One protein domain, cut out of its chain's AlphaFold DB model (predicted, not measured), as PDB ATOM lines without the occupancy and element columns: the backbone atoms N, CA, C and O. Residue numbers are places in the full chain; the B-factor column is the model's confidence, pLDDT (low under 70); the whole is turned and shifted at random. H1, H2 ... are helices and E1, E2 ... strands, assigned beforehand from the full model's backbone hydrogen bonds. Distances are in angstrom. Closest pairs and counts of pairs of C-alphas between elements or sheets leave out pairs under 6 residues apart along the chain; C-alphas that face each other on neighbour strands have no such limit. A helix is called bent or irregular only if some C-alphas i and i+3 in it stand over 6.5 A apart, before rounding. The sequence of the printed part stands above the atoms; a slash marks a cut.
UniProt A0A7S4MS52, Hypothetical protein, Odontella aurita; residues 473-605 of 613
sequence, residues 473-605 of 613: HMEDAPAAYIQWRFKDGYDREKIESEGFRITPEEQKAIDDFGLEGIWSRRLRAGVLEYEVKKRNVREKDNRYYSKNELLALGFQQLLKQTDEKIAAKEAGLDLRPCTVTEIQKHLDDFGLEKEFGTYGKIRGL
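What this domain is: This is residues 473 to 605 of the 613 residues of the protein "Hypothetical protein" of Odontella aurita (UniProt A0A7S4MS52). The model is two small lobes at opposite ends of a long, loosely built body: one holds a strongly twisted sheet of three strands, E1, E2 and E3, with H4 packed on it and H3 and H5 only grazing it, the other a cluster of three helices, H1, H6 and H7. Two stretches of chain join the lobes, one with H2 and residues 497 to 503, the other with H5 and residues 571 to 579, and both ends of the printed part lie at the helical lobe. The printed part has 133 residues, with seven named helices and three named strands in the order H1 H2 H3 E1 E2 E3 H4 H5 H6 H7. The class is mixed, helices and strands, and the sheet order is E1, E2, E3, antiparallel throughout. The whole is loose and elongated, with a radius of gyration of the C-alphas of 18.8 A and spans of 52 by 30 by 27 A.

Where its parts are: E1 is residues 515 to 524, 22.3 A long from C-alpha 515 at (32.068, -21.445, 25.613) to C-alpha 524, and it bends by 60 degrees at residue 519. E2 is residues 527 to 534, 21.6 A, and E3 residues 543 to 546, 10.1 A. H3, residues 504 to 513, is 14.3 A long, and H4, residues 547 to 552, is 8.7 A. H5, residues 556 to 570, is the longest helix at 15 residues and 21.3 A, ending with C-alpha 570 at (18.797, -24.978, 6.219). H2 is residues 492 to 496, 6.3 A. H1, residues 478 to 486, is 12.5 A long and begins with C-alpha 478 at (16.516, -50.561, 9.860). H6 is residues 580 to 589, 14.4 A, and H7 residues 594 to 599, 6.9 A. H7 is neither bent nor irregular, but only just: C-alphas 595 and 598 are 6.1 A apart.

How they stand to each other: The strands form a meander, each strand the antiparallel neighbour of the one before. E1 and E2 are a hairpin, with N 519 and O 531 within hydrogen-bond range at 2.9 A. E2 and E3 are also a hairpin, with N 530 and O 545 within range at 2.8 A. H4 is on the sheet but over none of its strands; its height over the sheet, from a local plane fitted to just 6 C-alphas, is 6.7 A, and its closest C-alphas with E2 are those of Lys 547 and Leu 528, 5.7 A. H5 only grazes the sheet with residues 558 to 566; the closest C-alphas of H5 and E1, Thr 562 and Ile 518, are 7.1 A apart. H3 only grazes the sheet with residues 507 to 513. H2 and H5 are close but not clearly touching, their closest C-alphas, Ile 495 and Gln 561, at 6.3 A. H1 is the hub. It touches H2 only at the corner, with C-alphas 485 and 492 closest at 5.1 A. H1 touches H6, with C-alphas 479 and 580 closest at 5.9 A, about perpendicular at 72 degrees, only just. H1 touches H7, with C-alphas 478 and 597 closest at 5.1 A, at a steep tilt of 61 degrees, the same way. H6 and H7 are a helical hairpin at a shallow tilt of 25 degrees, opposite ways, with C-alphas 584 and 597 closest at 6.4 A. Among H1, H6 and H7 the packing is mostly crossed, but only just: 1 of 3 pairs is at a shallow tilt. H1 and H5 are apart. In H1 to H6 every O i to N i+4 pair is within hydrogen-bond range; in H7, 1 of 2.

The domain as a whole: The two C-alphas farthest apart, Ala 525 and Gly 604, are 53.6 A from each other. The printed part has no cut, and no link is long. The mean pLDDT of the printed part is 86.9; residues 604 to 605 are under 70.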
ATOM      1  N   HIS A 473      24.804 -51.602  14.832       84.38
ATOM      2  CA  HIS A 473      23.347 -51.584  14.955       84.38
ATOM      3  C   HIS A 473      22.693 -52.889  14.480       84.38
ATOM      4  O   HIS A 473      21.507 -52.926  14.171       84.38
ATOM      5  N   MET A 474      23.436 -54.000  14.442       81.06
ATOM      6  CA  MET A 474      22.940 -55.290  13.931       81.06
ATOM      7  C   MET A 474      21.664 -55.799  14.614       81.06
ATOM      8  O   MET A 474      20.877 -56.518  13.993       81.06
ATOM      9  N   GLU A 475      21.458 -55.438  15.879       85.94
ATOM     10  CA  GLU A 475      20.290 -55.845  16.664       85.94
ATOM     11  C   GLU A 475      19.089 -54.898  16.522       85.94
ATOM     12  O   GLU A 475      17.979 -55.270  16.914       85.94
ATOM     13  N   ASP A 476      19.290 -53.724  15.924       88.75
ATOM     14  CA  ASP A 476      18.239 -52.749  15.661       88.75
ATOM     15  C   ASP A 476      17.468 -53.099  14.380       88.75
ATOM     16  O   ASP A 476      17.956 -53.789  13.477       88.75
ATOM     17  N   ALA A 477      16.236 -52.597  14.287       90.31
ATOM     18  CA  ALA A 477      15.509 -52.576  13.024       90.31
ATOM     19  C   ALA A 477      16.045 -51.448  12.122       90.31
ATOM     20  O   ALA A 477      16.383 -50.379  12.642       90.31
ATOM     21  N   PRO A 478      16.064 -51.606  10.784       91.44
ATOM     22  CA  PRO A 478      16.516 -50.561   9.860       91.44
ATOM     23  C   PRO A 478      15.851 -49.198  10.087       91.44
ATOM     24  O   PRO A 478      16.523 -48.166  10.112       91.44
ATOM     25  N   ALA A 479      14.539 -49.187  10.342       92.56
ATOM     26  CA  ALA A 479      13.819 -47.960  10.657       92.56
ATOM     27  C   ALA A 479      14.298 -47.307  11.968       92.56
ATOM     28  O   ALA A 479      14.387 -46.082  12.044       92.56
ATOM     29  N   ALA A 480      14.639 -48.108  12.981       91.75
ATOM     30  CA  ALA A 480      15.154 -47.618  14.258       91.75
ATOM     31  C   ALA A 480      16.574 -47.047  14.118       91.75
ATOM     32  O   ALA A 480      16.864 -46.003  14.700       91.75
ATOM     33  N   TYR A 481      17.423 -47.669  13.294       91.88
ATOM     34  CA  TYR A 481      18.756 -47.155  12.968       91.88
ATOM     35  C   TYR A 481      18.688 -45.789  12.265       91.88
ATOM     36  O   TYR A 481      19.316 -44.833  12.723       91.88
ATOM     37  N   ILE A 482      17.859 -45.638  11.222       91.94
ATOM     38  CA  ILE A 482      17.664 -44.338  10.547       91.94
ATOM     39  C   ILE A 482      17.101 -43.300  11.527       91.94
ATOM     40  O   ILE A 482      17.540 -42.148  11.543       91.94
ATOM     41  N   GLN A 483      16.153 -43.703  12.378       92.31
ATOM     42  CA  GLN A 483      15.585 -42.821  13.390       92.31
ATOM     43  C   GLN A 483      16.639 -42.365  14.405       92.31
ATOM     44  O   GLN A 483      16.656 -41.191  14.757       92.31
ATOM     45  N   TRP A 484      17.531 -43.253  14.854       90.94
ATOM     46  CA  TRP A 484      18.667 -42.910  15.712       90.94
ATOM     47  C   TRP A 484      19.633 -41.947  15.013       90.94
ATOM     48  O   TRP A 484      20.028 -40.941  15.608       90.94
ATOM     49  N   ARG A 485      19.953 -42.215  13.741       90.12
ATOM     50  CA  ARG A 485      20.916 -41.443  12.946       90.12
ATOM     51  C   ARG A 485      20.473 -40.002  12.707       90.12
ATOM     52  O   ARG A 485      21.315 -39.109  12.735       90.12
ATOM     53  N   PHE A 486      19.174 -39.773  12.501       90.25
ATOM     54  CA  PHE A 486      18.616 -38.459  12.146       90.25
ATOM     55  C   PHE A 486      17.711 -37.833  13.213       90.25
ATOM     56  O   PHE A 486      17.095 -36.798  12.953       90.25
ATOM     57  N   LYS A 487      17.642 -38.413  14.418       86.69
ATOM     58  CA  LYS A 487      16.736 -37.992  15.504       86.69
ATOM     59  C   LYS A 487      16.738 -36.485  15.766       86.69
ATOM     60  O   LYS A 487      15.683 -35.900  15.996       86.69
ATOM     61  N   ASP A 488      17.919 -35.877  15.735       85.50
ATOM     62  CA  ASP A 488      18.134 -34.476  16.098       85.50
ATOM     63  C   ASP A 488      18.084 -33.519  14.885       85.50
ATOM     64  O   ASP A 488      18.431 -32.343  15.003       85.50
ATOM     65  N   GLY A 489      17.684 -34.005  13.703       86.06
ATOM     66  CA  GLY A 489      17.617 -33.204  12.475       86.06
ATOM     67  C   GLY A 489      18.968 -32.987  11.781       86.06
ATOM     68  O   GLY A 489      19.084 -32.124  10.911       86.06
ATOM     69  N   TYR A 490      19.991 -33.767  12.132       85.88
ATOM     70  CA  TYR A 490      21.302 -33.817  11.475       85.88
ATOM     71  C   TYR A 490      21.822 -35.260  11.429       85.88
ATOM     72  O   TYR A 490      21.302 -36.122  12.130       85.88
ATOM     73  N   ASP A 491      22.834 -35.526  10.599       87.50
ATOM     74  CA  ASP A 491      23.453 -36.853  10.498       87.50
ATOM     75  C   ASP A 491      24.418 -37.088  11.669       87.50
ATOM     76  O   ASP A 491      25.519 -36.528  11.707       87.50
ATOM     77  N   ARG A 492      23.988 -37.889  12.644       86.56
ATOM     78  CA  ARG A 492      24.766 -38.183  13.851       86.56
ATOM     79  C   ARG A 492      26.048 -38.959  13.551       86.56
ATOM     80  O   ARG A 492      27.089 -38.642  14.121       86.56
ATOM     81  N   GLU A 493      25.988 -39.916  12.632       82.94
ATOM     82  CA  GLU A 493      27.123 -40.770  12.260       82.94
ATOM     83  C   GLU A 493      28.285 -39.933  11.713       82.94
ATOM     84  O   GLU A 493      29.443 -40.115  12.089       82.94
ATOM     85  N   LYS A 494      27.960 -38.924  10.898       81.38
ATOM     86  CA  LYS A 494      28.953 -37.992  10.362       81.38
ATOM     87  C   LYS A 494      29.654 -37.189  11.460       81.38
ATOM     88  O   LYS A 494      30.861 -36.984  11.386       81.38
ATOM     89  N   ILE A 495      28.925 -36.753  12.488       83.50
ATOM     90  CA  ILE A 495      29.486 -35.992  13.618       83.50
ATOM     91  C   ILE A 495      30.362 -36.870  14.520       83.50
ATOM     92  O   ILE A 495      31.338 -36.379  15.088       83.50
ATOM     93  N   GLU A 496      30.024 -38.152  14.652       80.88
ATOM     94  CA  GLU A 496      30.793 -39.120  15.443       80.88
ATOM     95  C   GLU A 496      32.055 -39.627  14.718       80.88
ATOM     96  O   GLU A 496      32.928 -40.220  15.357       80.88
ATOM     97  N   SER A 497      32.199 -39.352  13.417       77.62
ATOM     98  CA  SER A 497      33.404 -39.686  12.652       77.62
ATOM     99  C   SER A 497      34.663 -38.981  13.184       77.62
ATOM    100  O   SER A 497      34.617 -37.884  13.751       77.62
ATOM    101  N   GLU A 498      35.831 -39.596  12.966       73.06
ATOM    102  CA  GLU A 498      37.123 -39.077  13.446       73.06
ATOM    103  C   GLU A 498      37.391 -37.636  12.996       73.06
ATOM    104  O   GLU A 498      37.916 -36.826  13.759       73.06
ATOM    105  N   GLY A 499      36.974 -37.289  11.776       73.69
ATOM    106  CA  GLY A 499      37.178 -35.965  11.202       73.69
ATOM    107  C   GLY A 499      36.364 -34.846  11.852       73.69
ATOM    108  O   GLY A 499      36.708 -33.683  11.628       73.69
ATOM    109  N   PHE A 500      35.332 -35.180  12.637       81.31
ATOM    110  CA  PHE A 500      34.432 -34.250  13.334       81.31
ATOM    111  C   PHE A 500      34.526 -34.348  14.861       81.31
ATOM    112  O   PHE A 500      34.020 -33.467  15.560       81.31
ATOM    113  N   ARG A 501      35.165 -35.390  15.399       85.88
ATOM    114  CA  ARG A 501      35.321 -35.585  16.842       85.88
ATOM    115  C   ARG A 501      36.212 -34.494  17.445       85.88
ATOM    116  O   ARG A 501      37.337 -34.281  16.998       85.88
ATOM    117  N   ILE A 502      35.709 -33.825  18.482       87.50
ATOM    118  CA  ILE A 502      36.442 -32.785  19.219       87.50
ATOM    119  C   ILE A 502      37.627 -33.434  19.941       87.50
ATOM    120  O   ILE A 502      37.455 -34.413  20.674       87.50
ATOM    121  N   THR A 503      38.831 -32.902  19.726       88.75
ATOM    122  CA  THR A 503      40.040 -33.404  20.387       88.75
ATOM    123  C   THR A 503      40.087 -32.944  21.849       88.75
ATOM    124  O   THR A 503      39.490 -31.924  22.197       88.75
ATOM    125  N   PRO A 504      40.811 -33.648  22.737       91.12
ATOM    126  CA  PRO A 504      40.957 -33.222  24.133       91.12
ATOM    127  C   PRO A 504      41.551 -31.811  24.281       91.12
ATOM    128  O   PRO A 504      41.192 -31.072  25.196       91.12
ATOM    129  N   GLU A 505      42.443 -31.426  23.367       89.94
ATOM    130  CA  GLU A 505      43.063 -30.099  23.314       89.94
ATOM    131  C   GLU A 505      42.044 -29.013  22.957       89.94
ATOM    132  O   GLU A 505      41.979 -27.981  23.625       89.94
ATOM    133  N   GLU A 506      41.210 -29.268  21.946       91.62
ATOM    134  CA  GLU A 506      40.133 -28.361  21.557       91.62
ATOM    135  C   GLU A 506      39.074 -28.259  22.660       91.62
ATOM    136  O   GLU A 506      38.634 -27.157  22.986       91.62
ATOM    137  N   GLN A 507      38.722 -29.373  23.308       92.25
ATOM    138  CA  GLN A 507      37.793 -29.371  24.439       92.25
ATOM    139  C   GLN A 507      38.301 -28.487  25.585       92.25
ATOM    140  O   GLN A 507      37.545 -27.687  26.134       92.25
ATOM    141  N   LYS A 508      39.599 -28.558  25.898       92.31
ATOM    142  CA  LYS A 508      40.213 -27.675  26.894       92.31
ATOM    143  C   LYS A 508      40.137 -26.204  26.476       92.31
ATOM    144  O   LYS A 508      39.769 -25.367  27.295       92.31
ATOM    145  N   ALA A 509      40.420 -25.884  25.212       91.94
ATOM    146  CA  ALA A 509      40.301 -24.516  24.704       91.94
ATOM    147  C   ALA A 509      38.856 -23.982  24.794       91.94
ATOM    148  O   ALA A 509      38.639 -22.812  25.121       91.94
ATOM    149  N   ILE A 510      37.861 -24.836  24.529       91.56
ATOM    150  CA  ILE A 510      36.426 -24.527  24.654       91.56
ATOM    151  C   ILE A 510      36.079 -24.182  26.108       91.56
ATOM    152  O   ILE A 510      35.395 -23.182  26.364       91.56
ATOM    153  N   ASP A 511      36.563 -24.987  27.053       91.69
ATOM    154  CA  ASP A 511      36.342 -24.783  28.484       91.69
ATOM    155  C   ASP A 511      37.038 -23.514  29.001       91.69
ATOM    156  O   ASP A 511      36.388 -22.696  29.659       91.69
ATOM    157  N   ASP A 512      38.300 -23.285  28.623       91.81
ATOM    158  CA  ASP A 512      39.086 -22.099  29.000       91.81
ATOM    159  C   ASP A 512      38.468 -20.800  28.450       91.81
ATOM    160  O   ASP A 512      38.449 -19.762  29.118       91.81
ATOM    161  N   PHE A 513      37.901 -20.845  27.242       91.50
ATOM    162  CA  PHE A 513      37.198 -19.705  26.651       91.50
ATOM    163  C   PHE A 513      35.836 -19.419  27.312       91.50
ATOM    164  O   PHE A 513      35.260 -18.333  27.114       91.50
ATOM    165  N   GLY A 514      35.320 -20.374  28.091       91.38
ATOM    166  CA  GLY A 514      34.005 -20.325  28.719       91.38
ATOM    167  C   GLY A 514      32.873 -20.453  27.705       91.38
ATOM    168  O   GLY A 514      31.848 -19.781  27.843       91.38
ATOM    169  N   LEU A 515      33.064 -21.256  26.657       92.00
ATOM    170  CA  LEU A 515      32.068 -21.445  25.613       92.00
ATOM    171  C   LEU A 515      30.897 -22.301  26.118       92.00
ATOM    172  O   LEU A 515      31.079 -23.341  26.756       92.00
ATOM    173  N   GLU A 516      29.679 -21.851  25.837       91.12
ATOM    174  CA  GLU A 516      28.452 -22.625  26.043       91.12
ATOM    175  C   GLU A 516      27.968 -23.224  24.719       91.12
ATOM    176  O   GLU A 516      27.566 -24.381  24.675       91.12
ATOM    177  N   GLY A 517      28.068 -22.465  23.625       89.94
ATOM    178  CA  GLY A 517      27.770 -22.962  22.288       89.94
ATOM    179  C   GLY A 517      27.783 -21.871  21.224       89.94
ATOM    180  O   GLY A 517      27.957 -20.685  21.516       89.94
ATOM    181  N   ILE A 518      27.573 -22.287  19.977       92.50
ATOM    182  CA  ILE A 518      27.393 -21.394  18.831       92.50
ATOM    183  C   ILE A 518      25.919 -21.440  18.429       92.50
ATOM    184  O   ILE A 518      25.389 -22.510  18.137       92.50
ATOM    185  N   TRP A 519      25.254 -20.287  18.456       87.50
ATOM    186  CA  TRP A 519      23.800 -20.183  18.274       87.50
ATOM    187  C   TRP A 519      23.389 -19.927  16.828       87.50
ATOM    188  O   TRP A 519      22.388 -20.465  16.355       87.50
ATOM    189  N   SER A 520      24.141 -19.085  16.123       87.94
ATOM    190  CA  SER A 520      23.825 -18.702  14.752       87.94
ATOM    191  C   SER A 520      25.090 -18.444  13.940       87.94
ATOM    192  O   SER A 520      26.182 -18.258  14.482       87.94
ATOM    193  N   ARG A 521      24.935 -18.442  12.618       91.19
ATOM    194  CA  ARG A 521      25.973 -18.106  11.647       91.19
ATOM    195  C   ARG A 521      25.386 -17.118  10.653       91.19
ATOM    196  O   ARG A 521      24.239 -17.271  10.240       91.19
ATOM    197  N   ARG A 522      26.176 -16.130  10.245       89.06
ATOM    198  CA  ARG A 522      25.802 -15.171   9.201       89.06
ATOM    199  C   ARG A 522      26.975 -14.874   8.283       89.06
ATOM    200  O   ARG A 522      28.130 -14.915   8.703       89.06
ATOM    201  N   LEU A 523      26.668 -14.506   7.046       86.75
ATOM    202  CA  LEU A 523      27.651 -13.987   6.106       86.75
ATOM    203  C   LEU A 523      27.624 -12.454   6.137       86.75
ATOM    204  O   LEU A 523      26.621 -11.836   5.777       86.75
ATOM    205  N   ARG A 524      28.723 -11.820   6.556       85.94
ATOM    206  CA  ARG A 524      28.861 -10.356   6.580       85.94
ATOM    207  C   ARG A 524      30.078  -9.944   5.763       85.94
ATOM    208  O   ARG A 524      31.193 -10.351   6.057       85.94
ATOM    209  N   ALA A 525      29.858  -9.151   4.711       83.69
ATOM    210  CA  ALA A 525      30.916  -8.700   3.795       83.69
ATOM    211  C   ALA A 525      31.802  -9.845   3.240       83.69
ATOM    212  O   ALA A 525      33.004  -9.679   3.062       83.69
ATOM    213  N   GLY A 526      31.209 -11.017   2.978       79.50
ATOM    214  CA  GLY A 526      31.925 -12.195   2.468       79.50
ATOM    215  C   GLY A 526      32.692 -12.999   3.524       79.50
ATOM    216  O   GLY A 526      33.315 -13.999   3.177       79.50
ATOM    217  N   VAL A 527      32.627 -12.607   4.799       85.81
ATOM    218  CA  VAL A 527      33.232 -13.330   5.925       85.81
ATOM    219  C   VAL A 527      32.132 -13.990   6.752       85.81
ATOM    220  O   VAL A 527      31.107 -13.376   7.051       85.81
ATOM    221  N   LEU A 528      32.335 -15.258   7.109       88.88
ATOM    222  CA  LEU A 528      31.448 -15.968   8.024       88.88
ATOM    223  C   LEU A 528      31.700 -15.503   9.457       88.88
ATOM    224  O   LEU A 528      32.826 -15.590   9.955       88.88
ATOM    225  N   GLU A 529      30.638 -15.044  10.106       93.31
ATOM    226  CA  GLU A 529      30.604 -14.691  11.518       93.31
ATOM    227  C   GLU A 529      29.671 -15.648  12.268       93.31
ATOM    228  O   GLU A 529      28.571 -15.955  11.803       93.31
ATOM    229  N   TYR A 530      30.096 -16.079  13.450       94.56
ATOM    230  CA  TYR A 530      29.388 -17.011  14.318       94.56
ATOM    231  C   TYR A 530      29.000 -16.313  15.613       94.56
ATOM    232  O   TYR A 530      29.833 -15.676  16.260       94.56
ATOM    233  N   GLU A 531      27.734 -16.436  15.995       94.50
ATOM    234  CA  GLU A 531      27.225 -15.926  17.257       94.50
ATOM    235  C   GLU A 531      27.564 -16.884  18.388       94.50
ATOM    236  O   GLU A 531      27.058 -18.007  18.465       94.50
ATOM    237  N   VAL A 532      28.428 -16.421  19.278       94.94
ATOM    238  CA  VAL A 532      28.991 -17.223  20.349       94.94
ATOM    239  C   VAL A 532      28.318 -16.887  21.674       94.94
ATOM    240  O   VAL A 532      28.376 -15.745  22.148       94.94
ATOM    241  N   LYS A 533      27.745 -17.917  22.302       93.50
ATOM    242  CA  LYS A 533      27.204 -17.882  23.658       93.50
ATOM    243  C   LYS A 533      28.278 -18.337  24.641       93.50
ATOM    244  O   LYS A 533      28.786 -19.455  24.555       93.50
ATOM    245  N   LYS A 534      28.615 -17.469  25.597       93.00
ATOM    246  CA  LYS A 534      29.496 -17.805  26.724       93.00
ATOM    247  C   LYS A 534      28.688 -18.198  27.959       93.00
ATOM    248  O   LYS A 534      27.596 -17.661  28.188       93.00
ATOM    249  N   ARG A 535      29.269 -19.075  28.780       92.00
ATOM    250  CA  ARG A 535      28.718 -19.478  30.080       92.00
ATOM    251  C   ARG A 535      28.531 -18.238  30.954       92.00
ATOM    252  O   ARG A 535      29.394 -17.362  30.988       92.00
ATOM    253  N   ASN A 536      27.403 -18.159  31.654       89.00
ATOM    254  CA  ASN A 536      27.040 -17.052  32.556       89.00
ATOM    255  C   ASN A 536      26.892 -15.661  31.901       89.00
ATOM    256  O   ASN A 536      26.731 -14.665  32.606       89.00
ATOM    257  N   VAL A 537      26.897 -15.566  30.569       90.88
ATOM    258  CA  VAL A 537      26.565 -14.336  29.831       90.88
ATOM    259  C   VAL A 537      25.110 -14.422  29.369       90.88
ATOM    260  O   VAL A 537      24.649 -15.495  28.995       90.88
ATOM    261  N   ARG A 538      24.346 -13.328  29.409       87.62
ATOM    262  CA  ARG A 538      22.953 -13.340  28.921       87.62
ATOM    263  C   ARG A 538      22.938 -13.425  27.396       87.62
ATOM    264  O   ARG A 538      23.811 -12.855  26.756       87.62
ATOM    265  N   GLU A 539      21.914 -14.045  26.815       87.50
ATOM    266  CA  GLU A 539      21.788 -14.214  25.353       87.50
ATOM    267  C   GLU A 539      21.869 -12.888  24.582       87.50
ATOM    268  O   GLU A 539      22.530 -12.794  23.556       87.50
ATOM    269  N   LYS A 540      21.288 -11.811  25.121       89.12
ATOM    270  CA  LYS A 540      21.372 -10.470  24.515       89.12
ATOM    271  C   LYS A 540      22.791  -9.890  24.434       89.12
ATOM    272  O   LYS A 540      23.015  -8.937  23.698       89.12
ATOM    273  N   ASP A 541      23.712 -10.422  25.234       91.12
ATOM    274  CA  ASP A 541      25.100  -9.974  25.338       91.12
ATOM    275  C   ASP A 541      26.041 -10.893  24.508       91.12
ATOM    276  O   ASP A 541      27.268 -10.794  24.621       91.12
ATOM    277  N   ASN A 542      25.479 -11.782  23.667       93.38
ATOM    278  CA  ASN A 542      26.218 -12.621  22.720       93.38
ATOM    279  C   ASN A 542      27.053 -11.779  21.750       93.38
ATOM    280  O   ASN A 542      26.683 -10.669  21.358       93.38
ATOM    281  N   ARG A 543      28.196 -12.328  21.327       93.94
ATOM    282  CA  ARG A 543      29.105 -11.659  20.388       93.94
ATOM    283  C   ARG A 543      29.333 -12.501  19.149       93.94
ATOM    284  O   ARG A 543      29.371 -13.724  19.221       93.94
ATOM    285  N   TYR A 544      29.527 -11.812  18.031       94.25
ATOM    286  CA  TYR A 544      29.909 -12.429  16.771       94.25
ATOM    287  C   TYR A 544      31.430 -12.486  16.664       94.25
ATOM    288  O   TYR A 544      32.097 -11.486  16.924       94.25
ATOM    289  N   TYR A 545      31.946 -13.645  16.270       94.81
ATOM    290  CA  TYR A 545      33.356 -13.871  15.968       94.81
ATOM    291  C   TYR A 545      33.475 -14.379  14.536       94.81
ATOM    292  O   TYR A 545      32.659 -15.184  14.085       94.81
ATOM    293  N   SER A 546      34.483 -13.922  13.810       93.69
ATOM    294  CA  SER A 546      34.792 -14.435  12.480       93.69
ATOM    295  C   SER A 546      35.306 -15.877  12.546       93.69
ATOM    296  O   SER A 546      35.885 -16.313  13.546       93.69
ATOM    297  N   LYS A 547      35.151 -16.620  11.443       89.38
ATOM    298  CA  LYS A 547      35.693 -17.983  11.314       89.38
ATOM    299  C   LYS A 547      37.182 -18.057  11.674       89.38
ATOM    300  O   LYS A 547      37.594 -18.958  12.392       89.38
ATOM    301  N   ASN A 548      37.974 -17.093  11.205       89.06
ATOM    302  CA  ASN A 548      39.422 -17.071  11.423       89.06
ATOM    303  C   ASN A 548      39.787 -16.847  12.897       89.06
ATOM    304  O   ASN A 548      40.738 -17.457  13.374       89.06
ATOM    305  N   GLU A 549      39.030 -16.023  13.626       92.19
ATOM    306  CA  GLU A 549      39.245 -15.818  15.066       92.19
ATOM    307  C   GLU A 549      38.973 -17.099  15.858       92.19
ATOM    308  O   GLU A 549      39.770 -17.473  16.713       92.19
ATOM    309  N   LEU A 550      37.888 -17.810  15.546       91.81
ATOM    310  CA  LEU A 550      37.550 -19.068  16.221       91.81
ATOM    311  C   LEU A 550      38.533 -20.196  15.868       91.81
ATOM    312  O   LEU A 550      38.901 -20.978  16.742       91.81
ATOM    313  N   LEU A 551      39.032 -20.241  14.628       88.50
ATOM    314  CA  LEU A 551      40.112 -21.155  14.241       88.50
ATOM    315  C   LEU A 551      41.425 -20.841  14.973       88.50
ATOM    316  O   LEU A 551      42.109 -21.765  15.405       88.50
ATOM    317  N   ALA A 552      41.759 -19.560  15.157       88.50
ATOM    318  CA  ALA A 552      42.939 -19.140  15.917       88.50
ATOM    319  C   ALA A 552      42.834 -19.480  17.416       88.50
ATOM    320  O   ALA A 552      43.854 -19.684  18.068       88.50
ATOM    321  N   LEU A 553      41.611 -19.582  17.948       89.81
ATOM    322  CA  LEU A 553      41.330 -20.074  19.302       89.81
ATOM    323  C   LEU A 553      41.344 -21.611  19.410       89.81
ATOM    324  O   LEU A 553      41.200 -22.137  20.509       89.81
ATOM    325  N   GLY A 554      41.526 -22.325  18.294       88.31
ATOM    326  CA  GLY A 554      41.608 -23.786  18.253       88.31
ATOM    327  C   GLY A 554      40.282 -24.510  18.006       88.31
ATOM    328  O   GLY A 554      40.257 -25.733  18.077       88.31
ATOM    329  N   PHE A 555      39.189 -23.810  17.680       90.62
ATOM    330  CA  PHE A 555      37.849 -24.407  17.525       90.62
ATOM    331  C   PHE A 555      37.607 -25.022  16.138       90.62
ATOM    332  O   PHE A 555      36.654 -24.665  15.443       90.62
ATOM    333  N   GLN A 556      38.496 -25.903  15.683       87.38
ATOM    334  CA  GLN A 556      38.384 -26.500  14.351       87.38
ATOM    335  C   GLN A 556      37.180 -27.438  14.222       87.38
ATOM    336  O   GLN A 556      36.337 -27.236  13.340       87.38
ATOM    337  N   GLN A 557      37.092 -28.460  15.071       88.31
ATOM    338  CA  GLN A 557      36.075 -29.504  14.951       88.31
ATOM    339  C   GLN A 557      34.707 -28.997  15.389       88.31
ATOM    340  O   GLN A 557      33.698 -29.314  14.756       88.31
ATOM    341  N   LEU A 558      34.662 -28.114  16.386       90.44
ATOM    342  CA  LEU A 558      33.430 -27.466  16.812       90.44
ATOM    343  C   LEU A 558      32.788 -26.651  15.680       90.44
ATOM    344  O   LEU A 558      31.568 -26.712  15.488       90.44
ATOM    345  N   LEU A 559      33.589 -25.904  14.912       89.50
ATOM    346  CA  LEU A 559      33.083 -25.154  13.762       89.50
ATOM    347  C   LEU A 559      32.551 -26.086  12.678       89.50
ATOM    348  O   LEU A 559      31.475 -25.820  12.149       89.50
ATOM    349  N   LYS A 560      33.244 -27.195  12.387       87.06
ATOM    350  CA  LYS A 560      32.751 -28.200  11.432       87.06
ATOM    351  C   LYS A 560      31.410 -28.793  11.865       87.06
ATOM    352  O   LYS A 560      30.487 -28.849  11.056       87.06
ATOM    353  N   GLN A 561      31.278 -29.198  13.131       88.81
ATOM    354  CA  GLN A 561      30.020 -29.730  13.665       88.81
ATOM    355  C   GLN A 561      28.890 -28.697  13.591       88.81
ATOM    356  O   GLN A 561      27.756 -29.031  13.251       88.81
ATOM    357  N   THR A 562      29.196 -27.438  13.901       89.62
ATOM    358  CA  THR A 562      28.225 -26.339  13.852       89.62
ATOM    359  C   THR A 562      27.779 -26.058  12.420       89.62
ATOM    360  O   THR A 562      26.578 -25.969  12.164       89.62
ATOM    361  N   ASP A 563      28.721 -25.963  11.480       87.94
ATOM    362  CA  ASP A 563      28.429 -25.763  10.058       87.94
ATOM    363  C   ASP A 563      27.554 -26.907   9.510       87.94
ATOM    364  O   ASP A 563      26.574 -26.627   8.821       87.94
ATOM    365  N   GLU A 564      27.825 -28.168   9.872       86.62
ATOM    366  CA  GLU A 564      27.004 -29.319   9.460       86.62
ATOM    367  C   GLU A 564      25.579 -29.249  10.030       86.62
ATOM    368  O   GLU A 564      24.612 -29.441   9.293       86.62
ATOM    369  N   LYS A 565      25.421 -28.922  11.321       88.25
ATOM    370  CA  LYS A 565      24.099 -28.778  11.960       88.25
ATOM    371  C   LYS A 565      23.275 -27.664  11.316       88.25
ATOM    372  O   LYS A 565      22.089 -27.852  11.040       88.25
ATOM    373  N   ILE A 566      23.895 -26.516  11.047       87.06
ATOM    374  CA  ILE A 566      23.223 -25.388  10.391       87.06
ATOM    375  C   ILE A 566      22.869 -25.754   8.945       87.06
ATOM    376  O   ILE A 566      21.733 -25.537   8.531       87.06
ATOM    377  N   ALA A 567      23.785 -26.376   8.197       85.06
ATOM    378  CA  ALA A 567      23.520 -26.827   6.833       85.06
ATOM    379  C   ALA A 567      22.389 -27.871   6.773       85.06
ATOM    380  O   ALA A 567      21.571 -27.844   5.852       85.06
ATOM    381  N   ALA A 568      22.309 -28.785   7.746       84.75
ATOM    382  CA  ALA A 568      21.230 -29.768   7.847       84.75
ATOM    383  C   ALA A 568      19.868 -29.098   8.078       84.75
ATOM    384  O   ALA A 568      18.900 -29.422   7.383       84.75
ATOM    385  N   LYS A 569      19.826 -28.114   8.981       83.94
ATOM    386  CA  LYS A 569      18.633 -27.315   9.274       83.94
ATOM    387  C   LYS A 569      18.184 -26.472   8.078       83.94
ATOM    388  O   LYS A 569      17.019 -26.486   7.703       83.94
ATOM    389  N   GLU A 570      19.104 -25.778   7.415       82.00
ATOM    390  CA  GLU A 570      18.797 -24.978   6.219       82.00
ATOM    391  C   GLU A 570      18.328 -25.837   5.034       82.00
ATOM    392  O   GLU A 570      17.508 -25.399   4.227       82.00
ATOM    393  N   ALA A 571      18.806 -27.081   4.942       78.56
ATOM    394  CA  ALA A 571      18.316 -28.058   3.973       78.56
ATOM    395  C   ALA A 571      16.925 -28.628   4.328       78.56
ATOM    396  O   ALA A 571      16.393 -29.437   3.562       78.56
ATOM    397  N   GLY A 572      16.346 -28.233   5.467       79.25
ATOM    398  CA  GLY A 572      15.039 -28.675   5.945       79.25
ATOM    399  C   GLY A 572      15.026 -30.117   6.441       79.25
ATOM    400  O   GLY A 572      14.004 -30.788   6.314       79.25
ATOM    401  N   LEU A 573      16.154 -30.638   6.939       79.31
ATOM    402  CA  LEU A 573      16.208 -32.000   7.479       79.31
ATOM    403  C   LEU A 573      15.462 -32.114   8.814       79.31
ATOM    404  O   LEU A 573      14.829 -33.130   9.067       79.31
ATOM    405  N   ASP A 574      15.474 -31.051   9.614       75.81
ATOM    406  CA  ASP A 574      14.688 -30.904  10.843       75.81
ATOM    407  C   ASP A 574      13.174 -30.890  10.587       75.81
ATOM    408  O   ASP A 574      12.389 -31.286  11.446       75.81
ATOM    409  N   LEU A 575      12.758 -30.476   9.388       81.06
ATOM    410  CA  LEU A 575      11.359 -30.495   8.958       81.06
ATOM    411  C   LEU A 575      10.898 -31.883   8.493       81.06
ATOM    412  O   LEU A 575       9.692 -32.100   8.352       81.06
ATOM    413  N   ARG A 576      11.819 -32.821   8.229       83.62
ATOM    414  CA  ARG A 576      11.464 -34.175   7.789       83.62
ATOM    415  C   ARG A 576      11.132 -35.048   9.001       83.62
ATOM    416  O   ARG A 576      11.999 -35.281   9.842       83.62
ATOM    417  N   PRO A 577       9.901 -35.574   9.105       85.31
ATOM    418  CA  PRO A 577       9.512 -36.367  10.258       85.31
ATOM    419  C   PRO A 577      10.253 -37.710  10.270       85.31
ATOM    420  O   PRO A 577      10.024 -38.564   9.418       85.31
ATOM    421  N   CYS A 578      11.070 -37.949  11.297       89.00
ATOM    422  CA  CYS A 578      11.732 -39.237  11.548       89.00
ATOM    423  C   CYS A 578      10.776 -40.247  12.214       89.00
ATOM    424  O   CYS A 578      11.075 -40.828  13.258       89.00
ATOM    425  N   THR A 579       9.577 -40.402  11.647       90.75
ATOM    426  CA  THR A 579       8.598 -41.409  12.086       90.75
ATOM    427  C   THR A 579       8.840 -42.719  11.351       90.75
ATOM    428  O   THR A 579       9.236 -42.707  10.189       90.75
ATOM    429  N   VAL A 580       8.540 -43.850  11.994       90.75
ATOM    430  CA  VAL A 580       8.698 -45.186  11.389       90.75
ATOM    431  C   VAL A 580       7.966 -45.285  10.045       90.75
ATOM    432  O   VAL A 580       8.507 -45.832   9.093       90.75
ATOM    433  N   THR A 581       6.768 -44.701   9.936       90.38
ATOM    434  CA  THR A 581       5.974 -44.707   8.700       90.38
ATOM    435  C   THR A 581       6.660 -43.970   7.554       90.38
ATOM    436  O   THR A 581       6.650 -44.459   6.430       90.38
ATOM    437  N   GLU A 582       7.243 -42.798   7.813       90.31
ATOM    438  CA  GLU A 582       7.916 -42.021   6.765       90.31
ATOM    439  C   GLU A 582       9.250 -42.656   6.369       90.31
ATOM    440  O   GLU A 582       9.561 -42.762   5.185       90.31
ATOM    441  N   ILE A 583      10.000 -43.161   7.351       91.56
ATOM    442  CA  ILE A 583      11.236 -43.905   7.105       91.56
ATOM    443  C   ILE A 583      10.944 -45.149   6.263       91.56
ATOM    444  O   ILE A 583      11.664 -45.412   5.307       91.56
ATOM    445  N   GLN A 584       9.863 -45.876   6.557       91.38
ATOM    446  CA  GLN A 584       9.496 -47.051   5.774       91.38
ATOM    447  C   GLN A 584       9.182 -46.706   4.315       91.38
ATOM    448  O   GLN A 584       9.621 -47.441   3.443       91.38
ATOM    449  N   LYS A 585       8.514 -45.581   4.019       89.12
ATOM    450  CA  LYS A 585       8.304 -45.157   2.620       89.12
ATOM    451  C   LYS A 585       9.625 -44.943   1.886       89.12
ATOM    452  O   LYS A 585       9.765 -45.356   0.743       89.12
ATOM    453  N   HIS A 586      10.604 -44.330   2.556       87.75
ATOM    454  CA  HIS A 586      11.941 -44.196   1.989       87.75
ATOM    455  C   HIS A 586      12.596 -45.563   1.779       87.75
ATOM    456  O   HIS A 586      13.159 -45.801   0.722       87.75
ATOM    457  N   LEU A 587      12.495 -46.483   2.738       88.31
ATOM    458  CA  LEU A 587      13.021 -47.843   2.588       88.31
ATOM    459  C   LEU A 587      12.345 -48.610   1.436       88.31
ATOM    460  O   LEU A 587      13.031 -49.326   0.705       88.31
ATOM    461  N   ASP A 588      11.044 -48.414   1.227       85.62
ATOM    462  CA  ASP A 588      10.289 -48.999   0.114       85.62
ATOM    463  C   ASP A 588      10.815 -48.494  -1.241       85.62
ATOM    464  O   ASP A 588      11.012 -49.307  -2.147       85.62
ATOM    465  N   ASP A 589      11.159 -47.203  -1.359       83.62
ATOM    466  CA  ASP A 589      11.794 -46.645  -2.566       83.62
ATOM    467  C   ASP A 589      13.136 -47.332  -2.874       83.62
ATOM    468  O   ASP A 589      13.480 -47.511  -4.037       83.62
ATOM    469  N   PHE A 590      13.886 -47.774  -1.858       81.25
ATOM    470  CA  PHE A 590      15.128 -48.550  -2.027       81.25
ATOM    471  C   PHE A 590      14.892 -50.074  -2.106       81.25
ATOM    472  O   PHE A 590      15.828 -50.866  -2.303       81.25
ATOM    473  N   GLY A 591      13.635 -50.518  -2.036       78.19
ATOM    474  CA  GLY A 591      13.241 -51.916  -2.183       78.19
ATOM    475  C   GLY A 591      13.524 -52.747  -0.942       78.19
ATOM    476  O   GLY A 591      13.925 -53.909  -1.065       78.19
ATOM    477  N   LEU A 592      13.395 -52.136   0.234       81.19
ATOM    478  CA  LEU A 592      13.479 -52.787   1.531       81.19
ATOM    479  C   LEU A 592      12.086 -52.811   2.175       81.19
ATOM    480  O   LEU A 592      11.715 -51.921   2.937       81.19
ATOM    481  N   GLU A 593      11.330 -53.859   1.846       78.94
ATOM    482  CA  GLU A 593       9.945 -54.064   2.284       78.94
ATOM    483  C   GLU A 593       9.788 -53.987   3.809       78.94
ATOM    484  O   GLU A 593      10.700 -54.313   4.573       78.94
ATOM    485  N   LYS A 594       8.581 -53.633   4.262       81.12
ATOM    486  CA  LYS A 594       8.240 -53.424   5.678       81.12
ATOM    487  C   LYS A 594       8.619 -54.571   6.617       81.12
ATOM    488  O   LYS A 594       8.992 -54.319   7.764       81.12
ATOM    489  N   GLU A 595       8.549 -55.810   6.140       74.81
ATOM    490  CA  GLU A 595       8.968 -57.005   6.886       74.81
ATOM    491  C   GLU A 595      10.434 -56.913   7.325       74.81
ATOM    492  O   GLU A 595      10.757 -57.221   8.469       74.81
ATOM    493  N   PHE A 596      11.302 -56.408   6.449       78.12
ATOM    494  CA  PHE A 596      12.728 -56.229   6.707       78.12
ATOM    495  C   PHE A 596      13.046 -54.851   7.287       78.12
ATOM    496  O   PHE A 596      13.903 -54.753   8.157       78.12
ATOM    497  N   GLY A 597      12.362 -53.800   6.827       81.94
ATOM    498  CA  GLY A 597      12.640 -52.414   7.203       81.94
ATOM    499  C   GLY A 597      12.153 -52.027   8.602       81.94
ATOM    500  O   GLY A 597      12.867 -51.353   9.344       81.94
ATOM    501  N   THR A 598      10.949 -52.462   8.987       85.12
ATOM    502  CA  THR A 598      10.327 -52.077  10.266       85.12
ATOM    503  C   THR A 598      10.491 -53.143  11.348       85.12
ATOM    504  O   THR A 598      10.725 -52.802  12.505       85.12
ATOM    505  N   TYR A 599      10.322 -54.419  10.996       77.44
ATOM    506  CA  TYR A 599      10.239 -55.515  11.973       77.44
ATOM    507  C   TYR A 599      11.489 -56.400  11.997       77.44
ATOM    508  O   TYR A 599      11.839 -56.950  13.041       77.44
ATOM    509  N   GLY A 600      12.157 -56.547  10.853       76.81
ATOM    510  CA  GLY A 600      13.396 -57.299  10.717       76.81
ATOM    511  C   GLY A 600      14.569 -56.603  11.399       76.81
ATOM    512  O   GLY A 600      14.621 -55.380  11.488       76.81
ATOM    513  N   LYS A 601      15.532 -57.398  11.869       82.25
ATOM    514  CA  LYS A 601      16.809 -56.894  12.386       82.25
ATOM    515  C   LYS A 601      17.807 -56.709  11.253       82.25
ATOM    516  O   LYS A 601      17.843 -57.528  10.331       82.25
ATOM    517  N   ILE A 602      18.691 -55.723  11.379       80.19
ATOM    518  CA  ILE A 602      19.782 -55.479  10.425       80.19
ATOM    519  C   ILE A 602      20.655 -56.730  10.229       80.19
ATOM    520  O   ILE A 602      21.057 -57.037   9.105       80.19
ATOM    521  N   ARG A 603      20.885 -57.527  11.282       73.44
ATOM    522  CA  ARG A 603      21.621 -58.800  11.189       73.44
ATOM    523  C   ARG A 603      21.018 -59.787  10.187       73.44
ATOM    524  O   ARG A 603      21.768 -60.527   9.556       73.44
ATOM    525  N   GLY A 604      19.691 -59.800  10.057       62.78
ATOM    526  CA  GLY A 604      18.956 -60.685   9.149       62.78
ATOM    527  C   GLY A 604      18.928 -60.209   7.697       62.78
ATOM    528  O   GLY A 604      18.439 -60.936   6.834       62.78
ATOM    529  N   LEU A 605      19.438 -59.007   7.411       66.81
ATOM    530  CA  LEU A 605      19.556 -58.495   6.051       66.81
ATOM    531  C   LEU A 605      20.713 -59.174   5.312       66.81
ATOM    532  O   LEU A 605      21.810 -59.350   5.847       66.81
TER     533      LEU A 605